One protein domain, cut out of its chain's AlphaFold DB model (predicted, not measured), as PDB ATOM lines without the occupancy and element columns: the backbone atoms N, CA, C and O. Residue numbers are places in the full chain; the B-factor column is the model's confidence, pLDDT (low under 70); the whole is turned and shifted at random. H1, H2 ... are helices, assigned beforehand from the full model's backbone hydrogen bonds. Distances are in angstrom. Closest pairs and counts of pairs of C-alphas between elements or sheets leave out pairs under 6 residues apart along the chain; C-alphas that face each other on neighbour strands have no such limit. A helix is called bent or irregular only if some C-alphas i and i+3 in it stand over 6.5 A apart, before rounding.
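AT A GLANCE: This is residues 61 to 137 of the 137 residues of an uncharacterized protein of Candidatus Adlerbacteria bacterium RIFCSPLOWO2_01_FULL_51_16 (UniProt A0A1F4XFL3). The model is a long helical hairpin: two long helices, H2 and H1, lie side by side and run opposite ways, joined at one end by a tight turn. H1 bows gently along its length, with no kink, and the pair is loosely closed, with few C-alphas of the two helices close together. The printed part has 77 residues with two named helices, H1 then H2 along the chain, and no named strand; the class is all helix. The whole is extended, with a radius of gyration of the C-alphas of 17.8 A, and its spans of 59 by 19 by 11 A only just make a rod.

HOW THE PARTS SIT: The longest helix is H2, residues 101 to 135. H1, residues 62 to 95, touches it, with 5 pairs of C-alphas within 8 A. The closest C-alphas of the two are those of Trp 65 and Gly 132, 6.7 A apart. Their centres are 11.7 A apart. They run opposite ways at a shallow tilt of 15 degrees and form a helical hairpin. In both H1 and H2 every O i to N i+4 pair is within hydrogen-bond range.

IN THESE COORDINATES: H2 runs from C-alpha 101 at (-32.651, -21.343, 8.250) to C-alpha 135 at (-14.106, -17.696, -40.048), 51.9 A. H1 begins at C-alpha 62 at (-21.084, -17.930, -44.426) and ends at C-alpha 95, 49.7 A away. Neither helix is bent or irregular.

THE WHOLE: The two C-alphas farthest apart are those of Gly 99 and Gly 137, 58.8 A, while the first and last printed C-alphas, of Leu 61 and Gly 137, are 10.6 A apart. The printed part has no cut, and the link from H1 to H2, 5 residues, is tight. The mean pLDDT of the printed part is 71.4; 31 residues are under 70, among them residues 61 to 66, 93 to 110 and 135 to 137.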
ATOM      1  N   LEU A  61     -18.215 -20.879 -45.178       60.62
ATOM      2  CA  LEU A  61     -18.856 -21.032 -43.857       60.62
ATOM      3  C   LEU A  61     -19.823 -19.875 -43.533       60.62
ATOM      4  O   LEU A  61     -20.334 -19.758 -42.419       60.62
ATOM      5  N   THR A  62     -20.113 -19.025 -44.516       66.50
ATOM      6  CA  THR A  62     -21.084 -17.930 -44.426       66.50
ATOM      7  C   THR A  62     -22.503 -18.359 -44.009       66.50
ATOM      8  O   THR A  62     -23.085 -17.640 -43.192       66.50
ATOM      9  N   PRO A  63     -23.071 -19.518 -44.422       61.78
ATOM     10  CA  PRO A  63     -24.387 -19.943 -43.930       61.78
ATOM     11  C   PRO A  63     -24.371 -20.356 -42.447       61.78
ATOM     12  O   PRO A  63     -25.351 -20.133 -41.736       61.78
ATOM     13  N   LEU A  64     -23.246 -20.881 -41.942       69.81
ATOM     14  CA  LEU A  64     -23.056 -21.169 -40.511       69.81
ATOM     15  C   LEU A  64     -23.065 -19.883 -39.675       69.81
ATOM     16  O   LEU A  64     -23.618 -19.863 -38.575       69.81
ATOM     17  N   TRP A  65     -22.505 -18.797 -40.209       67.69
ATOM     18  CA  TRP A  65     -22.520 -17.495 -39.545       67.69
ATOM     19  C   TRP A  65     -23.937 -16.924 -39.397       67.69
ATOM     20  O   TRP A  65     -24.302 -16.453 -38.316       67.69
ATOM     21  N   GLY A  66     -24.770 -17.044 -40.435       69.94
ATOM     22  CA  GLY A  66     -26.182 -16.649 -40.379       69.94
ATOM     23  C   GLY A  66     -26.982 -17.430 -39.328       69.94
ATOM     24  O   GLY A  66     -27.742 -16.835 -38.564       69.94
ATOM     25  N   ILE A  67     -26.741 -18.744 -39.215       71.44
ATOM     26  CA  ILE A  67     -27.380 -19.613 -38.207       71.44
ATOM     27  C   ILE A  67     -27.048 -19.169 -36.779       71.44
ATOM     28  O   ILE A  67     -27.909 -19.151 -35.899       71.44
ATOM     29  N   ILE A  68     -25.789 -18.800 -36.553       72.38
ATOM     30  CA  ILE A  68     -25.268 -18.406 -35.250       72.38
ATOM     31  C   ILE A  68     -25.903 -17.093 -34.786       72.38
ATOM     32  O   ILE A  68     -26.361 -17.000 -33.646       72.38
ATOM     33  N   LEU A  69     -25.947 -16.088 -35.663       73.12
ATOM     34  CA  LEU A  69     -26.507 -14.780 -35.331       73.12
ATOM     35  C   LEU A  69     -28.005 -14.886 -35.004       73.12
ATOM     36  O   LEU A  69     -28.472 -14.302 -34.025       73.12
ATOM     37  N   ALA A  70     -28.727 -15.714 -35.760       69.62
ATOM     38  CA  ALA A  70     -30.136 -16.016 -35.533       69.62
ATOM     39  C   ALA A  70     -30.388 -16.745 -34.203       69.62
ATOM     40  O   ALA A  70     -31.306 -16.402 -33.455       69.62
ATOM     41  N   LEU A  71     -29.548 -17.732 -33.870       76.25
ATOM     42  CA  LEU A  71     -29.613 -18.441 -32.590       76.25
ATOM     43  C   LEU A  71     -29.418 -17.491 -31.407       76.25
ATOM     44  O   LEU A  71     -30.155 -17.585 -30.426       76.25
ATOM     45  N   VAL A  72     -28.458 -16.567 -31.498       75.75
ATOM     46  CA  VAL A  72     -28.201 -15.571 -30.451       75.75
ATOM     47  C   VAL A  72     -29.407 -14.643 -30.270       75.75
ATOM     48  O   VAL A  72     -29.821 -14.431 -29.133       75.75
ATOM     49  N   GLU A  73     -30.027 -14.152 -31.345       72.56
ATOM     50  CA  GLU A  73     -31.223 -13.298 -31.255       72.56
ATOM     51  C   GLU A  73     -32.394 -14.012 -30.546       72.56
ATOM     52  O   GLU A  73     -33.025 -13.459 -29.638       72.56
ATOM     53  N   ILE A  74     -32.630 -15.283 -30.893       70.69
ATOM     54  CA  ILE A  74     -33.660 -16.128 -30.272       70.69
ATOM     55  C   ILE A  74     -33.338 -16.385 -28.792       70.69
ATOM     56  O   ILE A  74     -34.212 -16.243 -27.933       70.69
ATOM     57  N   LEU A  75     -32.084 -16.718 -28.471       77.25
ATOM     58  CA  LEU A  75     -31.619 -16.938 -27.100       77.25
ATOM     59  C   LEU A  75     -31.763 -15.681 -26.242       77.25
ATOM     60  O   LEU A  75     -32.218 -15.794 -25.108       77.25
ATOM     61  N   LEU A  76     -31.439 -14.492 -26.761       75.56
ATOM     62  CA  LEU A  76     -31.613 -13.228 -26.038       75.56
ATOM     63  C   LEU A  76     -33.088 -12.962 -25.726       75.56
ATOM     64  O   LEU A  76     -33.426 -12.537 -24.619       75.56
ATOM     65  N   ARG A  77     -33.981 -13.252 -26.675       73.69
ATOM     66  CA  ARG A  77     -35.421 -13.054 -26.499       73.69
ATOM     67  C   ARG A  77     -36.013 -14.017 -25.470       73.69
ATOM     68  O   ARG A  77     -36.765 -13.591 -24.594       73.69
ATOM     69  N   VAL A  78     -35.626 -15.292 -25.523       78.25
ATOM     70  CA  VAL A  78     -36.026 -16.305 -24.532       78.25
ATOM     71  C   VAL A  78     -35.424 -15.993 -23.160       78.25
ATOM     72  O   VAL A  78     -36.137 -16.031 -22.158       78.25
ATOM     73  N   ALA A  79     -34.144 -15.622 -23.099       78.50
ATOM     74  CA  ALA A  79     -33.470 -15.247 -21.861       78.50
ATOM     75  C   ALA A  79     -34.137 -14.038 -21.193       78.50
ATOM     76  O   ALA A  79     -34.283 -14.038 -19.974       78.50
ATOM     77  N   GLY A  80     -34.608 -13.053 -21.967       80.50
ATOM     78  CA  GLY A  80     -35.374 -11.919 -21.446       80.50
ATOM     79  C   GLY A  80     -36.657 -12.351 -20.726       80.50
ATOM     80  O   GLY A  80     -36.901 -11.935 -19.594       80.50
ATOM     81  N   ILE A  81     -37.443 -13.244 -21.334       81.00
ATOM     82  CA  ILE A  81     -38.685 -13.764 -20.735       81.00
ATOM     83  C   ILE A  81     -38.377 -14.595 -19.482       81.00
ATOM     84  O   ILE A  81     -38.992 -14.402 -18.431       81.00
ATOM     85  N   VAL A  82     -37.391 -15.492 -19.566       82.25
ATOM     86  CA  VAL A  82     -36.986 -16.350 -18.445       82.25
ATOM     87  C   VAL A  82     -36.457 -15.518 -17.277       82.25
ATOM     88  O   VAL A  82     -36.808 -15.802 -16.134       82.25
ATOM     89  N   ALA A  83     -35.672 -14.469 -17.539       78.19
ATOM     90  CA  ALA A  83     -35.123 -13.591 -16.509       78.19
ATOM     91  C   ALA A  83     -36.223 -12.895 -15.698       78.19
ATOM     92  O   ALA A  83     -36.166 -12.892 -14.467       78.19
ATOM     93  N   VAL A  84     -37.259 -12.368 -16.359       85.12
ATOM     94  CA  VAL A  84     -38.394 -11.717 -15.684       85.12
ATOM     95  C   VAL A  84     -39.126 -12.700 -14.765       85.12
ATOM     96  O   VAL A  84     -39.392 -12.388 -13.601       85.12
ATOM     97  N   VAL A  85     -39.392 -13.919 -15.244       82.50
ATOM     98  CA  VAL A  85     -40.055 -14.969 -14.452       82.50
ATOM     99  C   VAL A  85     -39.186 -15.405 -13.265       82.50
ATOM    100  O   VAL A  85     -39.687 -15.547 -12.148       82.50
ATOM    101  N   TYR A  86     -37.877 -15.564 -13.471       76.69
ATOM    102  CA  TYR A  86     -36.942 -15.953 -12.413       76.69
ATOM    103  C   TYR A  86     -36.834 -14.900 -11.305       76.69
ATOM    104  O   TYR A  86     -36.814 -15.264 -10.127       76.69
ATOM    105  N   ILE A  87     -36.807 -13.609 -11.657       81.06
ATOM    106  CA  ILE A  87     -36.779 -12.507 -10.685       81.06
ATOM    107  C   ILE A  87     -38.044 -12.522  -9.817       81.06
ATOM    108  O   ILE A  87     -37.942 -12.414  -8.594       81.06
ATOM    109  N   MET A  88     -39.222 -12.725 -10.418       86.31
ATOM    110  CA  MET A  88     -40.490 -12.798  -9.680       86.31
ATOM    111  C   MET A  88     -40.505 -13.957  -8.672       86.31
ATOM    112  O   MET A  88     -40.869 -13.773  -7.508       86.31
ATOM    113  N   ILE A  89     -40.047 -15.143  -9.079       69.50
ATOM    114  CA  ILE A  89     -40.001 -16.329  -8.206       69.50
ATOM    115  C   ILE A  89     -38.971 -16.150  -7.078       69.50
ATOM    116  O   ILE A  89     -39.247 -16.478  -5.918       69.50
ATOM    117  N   ALA A  90     -37.794 -15.606  -7.395       65.75
ATOM    118  CA  ALA A  90     -36.736 -15.357  -6.421       65.75
ATOM    119  C   ALA A  90     -37.144 -14.302  -5.380       65.75
ATOM    120  O   ALA A  90     -36.914 -14.501  -4.184       65.75
ATOM    121  N   GLY A  91     -37.800 -13.219  -5.811       74.12
ATOM    122  CA  GLY A  91     -38.251 -12.138  -4.934       74.12
ATOM    123  C   GLY A  91     -39.265 -12.608  -3.891       74.12
ATOM    124  O   GLY A  91     -39.103 -12.345  -2.698       74.12
ATOM    125  N   ILE A  92     -40.267 -13.384  -4.312       71.38
ATOM    126  CA  ILE A  92     -41.297 -13.913  -3.406       71.38
ATOM    127  C   ILE A  92     -40.678 -14.911  -2.416       71.38
ATOM    128  O   ILE A  92     -40.914 -14.827  -1.209       71.38
ATOM    129  N   SER A  93     -39.819 -15.821  -2.887       64.38
ATOM    130  CA  SER A  93     -39.172 -16.809  -2.015       64.38
ATOM    131  C   SER A  93     -38.225 -16.173  -0.987       64.38
ATOM    132  O   SER A  93     -38.087 -16.707   0.114       64.38
ATOM    133  N   TYR A  94     -37.592 -15.038  -1.306       61.75
ATOM    134  CA  TYR A  94     -36.727 -14.312  -0.371       61.75
ATOM    135  C   TYR A  94     -37.527 -13.676   0.774       61.75
ATOM    136  O   TYR A  94     -37.138 -13.761   1.939       61.75
ATOM    137  N   ILE A  95     -38.688 -13.091   0.460       69.50
ATOM    138  CA  ILE A  95     -39.536 -12.409   1.444       69.50
ATOM    139  C   ILE A  95     -40.212 -13.413   2.392       69.50
ATOM    140  O   ILE A  95     -40.309 -13.146   3.590       69.50
ATOM    141  N   LEU A  96     -40.622 -14.588   1.898       61.78
ATOM    142  CA  LEU A  96     -41.329 -15.603   2.694       61.78
ATOM    143  C   LEU A  96     -40.416 -16.481   3.579       61.78
ATOM    144  O   LEU A  96     -40.918 -17.285   4.365       61.78
ATOM    145  N   SER A  97     -39.088 -16.354   3.490       55.44
ATOM    146  CA  SER A  97     -38.152 -17.237   4.209       55.44
ATOM    147  C   SER A  97     -37.690 -16.710   5.580       55.44
ATOM    148  O   SER A  97     -36.786 -17.293   6.181       55.44
ATOM    149  N   ARG A  98     -38.320 -15.649   6.113       53.41
ATOM    150  CA  ARG A  98     -37.968 -14.967   7.383       53.41
ATOM    151  C   ARG A  98     -38.223 -15.780   8.676       53.41
ATOM    152  O   ARG A  98     -38.631 -15.211   9.680       53.41
ATOM    153  N   GLY A  99     -37.989 -17.094   8.693       58.94
ATOM    154  CA  GLY A  99     -38.211 -17.893   9.911       58.94
ATOM    155  C   GLY A  99     -37.664 -19.322   9.957       58.94
ATOM    156  O   GLY A  99     -37.773 -19.949  11.002       58.94
ATOM    157  N   ASN A 100     -37.076 -19.868   8.885       58.44
ATOM    158  CA  ASN A 100     -36.455 -21.199   8.933       58.44
ATOM    159  C   ASN A 100     -35.163 -21.220   8.096       58.44
ATOM    160  O   ASN A 100     -35.199 -21.075   6.872       58.44
ATOM    161  N   THR A 101     -34.027 -21.372   8.780       55.16
ATOM    162  CA  THR A 101     -32.651 -21.343   8.250       55.16
ATOM    163  C   THR A 101     -32.389 -22.399   7.175       55.16
ATOM    164  O   THR A 101     -31.574 -22.170   6.280       55.16
ATOM    165  N   GLU A 102     -33.138 -23.500   7.183       58.41
ATOM    166  CA  GLU A 102     -33.005 -24.593   6.215       58.41
ATOM    167  C   GLU A 102     -33.451 -24.183   4.800       58.41
ATOM    168  O   GLU A 102     -32.803 -24.503   3.800       58.41
ATOM    169  N   LYS A 103     -34.491 -23.345   4.695       55.47
ATOM    170  CA  LYS A 103     -34.933 -22.793   3.403       55.47
ATOM    171  C   LYS A 103     -34.003 -21.709   2.870       55.47
ATOM    172  O   LYS A 103     -33.908 -21.525   1.654       55.47
ATOM    173  N   THR A 104     -33.277 -21.033   3.754       58.28
ATOM    174  CA  THR A 104     -32.271 -20.035   3.375       58.28
ATOM    175  C   THR A 104     -31.049 -20.700   2.741       58.28
ATOM    176  O   THR A 104     -30.551 -20.203   1.733       58.28
ATOM    177  N   ALA A 105     -30.608 -21.851   3.261       59.94
ATOM    178  CA  ALA A 105     -29.526 -22.634   2.659       59.94
ATOM    179  C   ALA A 105     -29.920 -23.179   1.274       59.94
ATOM    180  O   ALA A 105     -29.197 -22.965   0.304       59.94
ATOM    181  N   ALA A 106     -31.118 -23.763   1.145       59.16
ATOM    182  CA  ALA A 106     -31.628 -24.246  -0.142       59.16
ATOM    183  C   ALA A 106     -31.817 -23.119  -1.182       59.16
ATOM    184  O   ALA A 106     -31.617 -23.326  -2.379       59.16
ATOM    185  N   SER A 107     -32.173 -21.908  -0.741       56.53
ATOM    186  CA  SER A 107     -32.309 -20.741  -1.626       56.53
ATOM    187  C   SER A 107     -30.958 -20.226  -2.126       56.53
ATOM    188  O   SER A 107     -30.859 -19.809  -3.277       56.53
ATOM    189  N   ARG A 108     -29.894 -20.314  -1.312       61.25
ATOM    190  CA  ARG A 108     -28.529 -19.970  -1.748       61.25
ATOM    191  C   ARG A 108     -28.065 -20.882  -2.879       61.25
ATOM    192  O   ARG A 108     -27.572 -20.381  -3.882       61.25
ATOM    193  N   THR A 109     -28.303 -22.188  -2.780       65.25
ATOM    194  CA  THR A 109     -27.941 -23.134  -3.847       65.25
ATOM    195  C   THR A 109     -28.710 -22.859  -5.142       65.25
ATOM    196  O   THR A 109     -28.139 -22.932  -6.224       65.25
ATOM    197  N   LYS A 110     -29.987 -22.456  -5.056       68.44
ATOM    198  CA  LYS A 110     -30.769 -22.045  -6.236       68.44
ATOM    199  C   LYS A 110     -30.215 -20.784  -6.900       68.44
ATOM    200  O   LYS A 110     -30.164 -20.730  -8.125       68.44
ATOM    201  N   ILE A 111     -29.779 -19.798  -6.113       74.75
ATOM    202  CA  ILE A 111     -29.143 -18.577  -6.633       74.75
ATOM    203  C   ILE A 111     -27.816 -18.916  -7.321       74.75
ATOM    204  O   ILE A 111     -27.568 -18.438  -8.423       74.75
ATOM    205  N   ILE A 112     -26.994 -19.779  -6.716       78.44
ATOM    206  CA  ILE A 112     -25.720 -20.220  -7.302       78.44
ATOM    207  C   ILE A 112     -25.963 -20.959  -8.625       78.44
ATOM    208  O   ILE A 112     -25.319 -20.648  -9.622       78.44
ATOM    209  N   ASN A 113     -26.947 -21.858  -8.684       71.88
ATOM    210  CA  ASN A 113     -27.276 -22.573  -9.920       71.88
ATOM    211  C   ASN A 113     -27.834 -21.646 -11.015       71.88
ATOM    212  O   ASN A 113     -27.515 -21.828 -12.188       71.88
ATOM    213  N   ALA A 114     -28.614 -20.623 -10.652       74.25
ATOM    214  CA  ALA A 114     -29.074 -19.604 -11.597       74.25
ATOM    215  C   ALA A 114     -27.911 -18.748 -12.139       74.25
ATOM    216  O   ALA A 114     -27.857 -18.464 -13.336       74.25
ATOM    217  N   LEU A 115     -26.945 -18.395 -11.283       83.31
ATOM    218  CA  LEU A 115     -25.726 -17.688 -11.686       83.31
ATOM    219  C   LEU A 115     -24.846 -18.528 -12.617       83.31
ATOM    220  O   LEU A 115     -24.269 -17.981 -13.550       83.31
ATOM    221  N   ILE A 116     -24.776 -19.845 -12.412       84.75
ATOM    222  CA  ILE A 116     -24.044 -20.755 -13.305       84.75
ATOM    223  C   ILE A 116     -24.672 -20.757 -14.707       84.75
ATOM    224  O   ILE A 116     -23.950 -20.645 -15.694       84.75
ATOM    225  N   GLY A 117     -26.005 -20.810 -14.812       72.69
ATOM    226  CA  GLY A 117     -26.697 -20.713 -16.104       72.69
ATOM    227  C   GLY A 117     -26.432 -19.386 -16.823       72.69
ATOM    228  O   GLY A 117     -26.146 -19.374 -18.021       72.69
ATOM    229  N   LEU A 118     -26.442 -18.274 -16.080       79.81
ATOM    230  CA  LEU A 118     -26.086 -16.954 -16.608       79.81
ATOM    231  C   LEU A 118     -24.626 -16.912 -17.088       79.81
ATOM    232  O   LEU A 118     -24.346 -16.415 -18.175       79.81
ATOM    233  N   ALA A 119     -23.698 -17.462 -16.302       86.75
ATOM    234  CA  ALA A 119     -22.283 -17.503 -16.649       86.75
ATOM    235  C   ALA A 119     -22.039 -18.304 -17.937       86.75
ATOM    236  O   ALA A 119     -21.320 -17.839 -18.819       86.75
ATOM    237  N   ILE A 120     -22.686 -19.464 -18.085       83.88
ATOM    238  CA  ILE A 120     -22.588 -20.290 -19.296       83.88
ATOM    239  C   ILE A 120     -23.117 -19.535 -20.521       83.88
ATOM    240  O   ILE A 120     -22.488 -19.588 -21.575       83.88
ATOM    241  N   ALA A 121     -24.219 -18.790 -20.395       80.25
ATOM    242  CA  ALA A 121     -24.757 -17.995 -21.499       80.25
ATOM    243  C   ALA A 121     -23.771 -16.907 -21.970       80.25
ATOM    244  O   ALA A 121     -23.543 -16.752 -23.171       80.25
ATOM    245  N   VAL A 122     -23.136 -16.195 -21.032       84.25
ATOM    246  CA  VAL A 122     -22.131 -15.158 -21.335       84.25
ATOM    247  C   VAL A 122     -20.888 -15.760 -22.000       84.25
ATOM    248  O   VAL A 122     -20.372 -15.217 -22.982       84.25
ATOM    249  N   ILE A 123     -20.415 -16.902 -21.494       87.12
ATOM    250  CA  ILE A 123     -19.258 -17.612 -22.055       87.12
ATOM    251  C   ILE A 123     -19.583 -18.141 -23.456       87.12
ATOM    252  O   ILE A 123     -18.782 -17.967 -24.373       87.12
ATOM    253  N   GLY A 124     -20.770 -18.720 -23.649       83.56
ATOM    254  CA  GLY A 124     -21.240 -19.205 -24.946       83.56
ATOM    255  C   GLY A 124     -21.275 -18.096 -25.995       83.56
ATOM    256  O   GLY A 124     -20.690 -18.252 -27.063       83.56
ATOM    257  N   ALA A 125     -21.860 -16.940 -25.670       74.88
ATOM    258  CA  ALA A 125     -21.892 -15.787 -26.574       74.88
ATOM    259  C   ALA A 125     -20.483 -15.299 -26.965       74.88
ATOM    260  O   ALA A 125     -20.226 -14.964 -28.126       74.88
ATOM    261  N   SER A 126     -19.553 -15.305 -26.008       80.69
ATOM    262  CA  SER A 126     -18.158 -14.904 -26.225       80.69
ATOM    263  C   SER A 126     -17.420 -15.872 -27.152       80.69
ATOM    264  O   SER A 126     -16.724 -15.440 -28.072       80.69
ATOM    265  N   LEU A 127     -17.604 -17.179 -26.941       81.69
ATOM    266  CA  LEU A 127     -16.967 -18.236 -27.727       81.69
ATOM    267  C   LEU A 127     -17.481 -18.251 -29.169       81.69
ATOM    268  O   LEU A 127     -16.706 -18.311 -30.120       81.69
ATOM    269  N   VAL A 128     -18.791 -18.107 -29.331       74.19
ATOM    270  CA  VAL A 128     -19.453 -18.009 -30.632       74.19
ATOM    271  C   VAL A 128     -18.953 -16.786 -31.415       74.19
ATOM    272  O   VAL A 128     -18.582 -16.897 -32.582       74.19
ATOM    273  N   SER A 129     -18.837 -15.633 -30.750       71.69
ATOM    274  CA  SER A 129     -18.284 -14.409 -31.346       71.69
ATOM    275  C   SER A 129     -16.790 -14.520 -31.681       71.69
ATOM    276  O   SER A 129     -16.277 -13.776 -32.517       71.69
ATOM    277  N   PHE A 130     -16.050 -15.396 -30.998       80.12
ATOM    278  CA  PHE A 130     -14.636 -15.656 -31.275       80.12
ATOM    279  C   PHE A 130     -14.462 -16.519 -32.527       80.12
ATOM    280  O   PHE A 130     -13.727 -16.132 -33.431       80.12
ATOM    281  N   ILE A 131     -15.203 -17.626 -32.616       79.56
ATOM    282  CA  ILE A 131     -15.220 -18.503 -33.797       79.56
ATOM    283  C   ILE A 131     -15.665 -17.714 -35.034       79.56
ATOM    284  O   ILE A 131     -15.048 -17.801 -36.091       79.56
ATOM    285  N   GLY A 132     -16.666 -16.851 -34.874       67.25
ATOM    286  CA  GLY A 132     -17.130 -15.941 -35.914       67.25
ATOM    287  C   GLY A 132     -16.078 -15.052 -36.548       67.25
ATOM    288  O   GLY A 132     -15.987 -14.938 -37.767       67.25
ATOM    289  N   ARG A 133     -15.254 -14.433 -35.704       70.06
ATOM    290  CA  ARG A 133     -14.189 -13.529 -36.148       70.06
ATOM    291  C   ARG A 133     -13.037 -14.259 -36.834       70.06
ATOM    292  O   ARG A 133     -12.340 -13.629 -37.615       70.06
ATOM    293  N   GLN A 134     -12.838 -15.548 -36.557       71.56
ATOM    294  CA  GLN A 134     -11.822 -16.353 -37.240       71.56
ATOM    295  C   GLN A 134     -12.270 -16.912 -38.594       71.56
ATOM    296  O   GLN A 134     -11.412 -17.226 -39.408       71.56
ATOM    297  N   LEU A 135     -13.577 -17.064 -38.830       63.00
ATOM    298  CA  LEU A 135     -14.106 -17.696 -40.048       63.00
ATOM    299  C   LEU A 135     -14.688 -16.699 -41.065       63.00
ATOM    300  O   LEU A 135     -14.937 -17.076 -42.204       63.00
ATOM    301  N   GLY A 136     -14.941 -15.452 -40.655       56.84
ATOM    302  CA  GLY A 136     -15.446 -14.373 -41.517       56.84
ATOM    303  C   GLY A 136     -14.373 -13.426 -42.067       56.84
ATOM    304  O   GLY A 136     -14.728 -12.351 -42.548       56.84
ATOM    305  N   GLY A 137     -13.091 -13.786 -41.941       45.28
ATOM    306  CA  GLY A 137     -11.939 -13.071 -42.497       45.28
ATOM    307  C   GLY A 137     -11.192 -13.921 -43.511       45.28
ATOM    308  O   GLY A 137     -11.178 -15.158 -43.324       45.28
TER     309      GLY A 137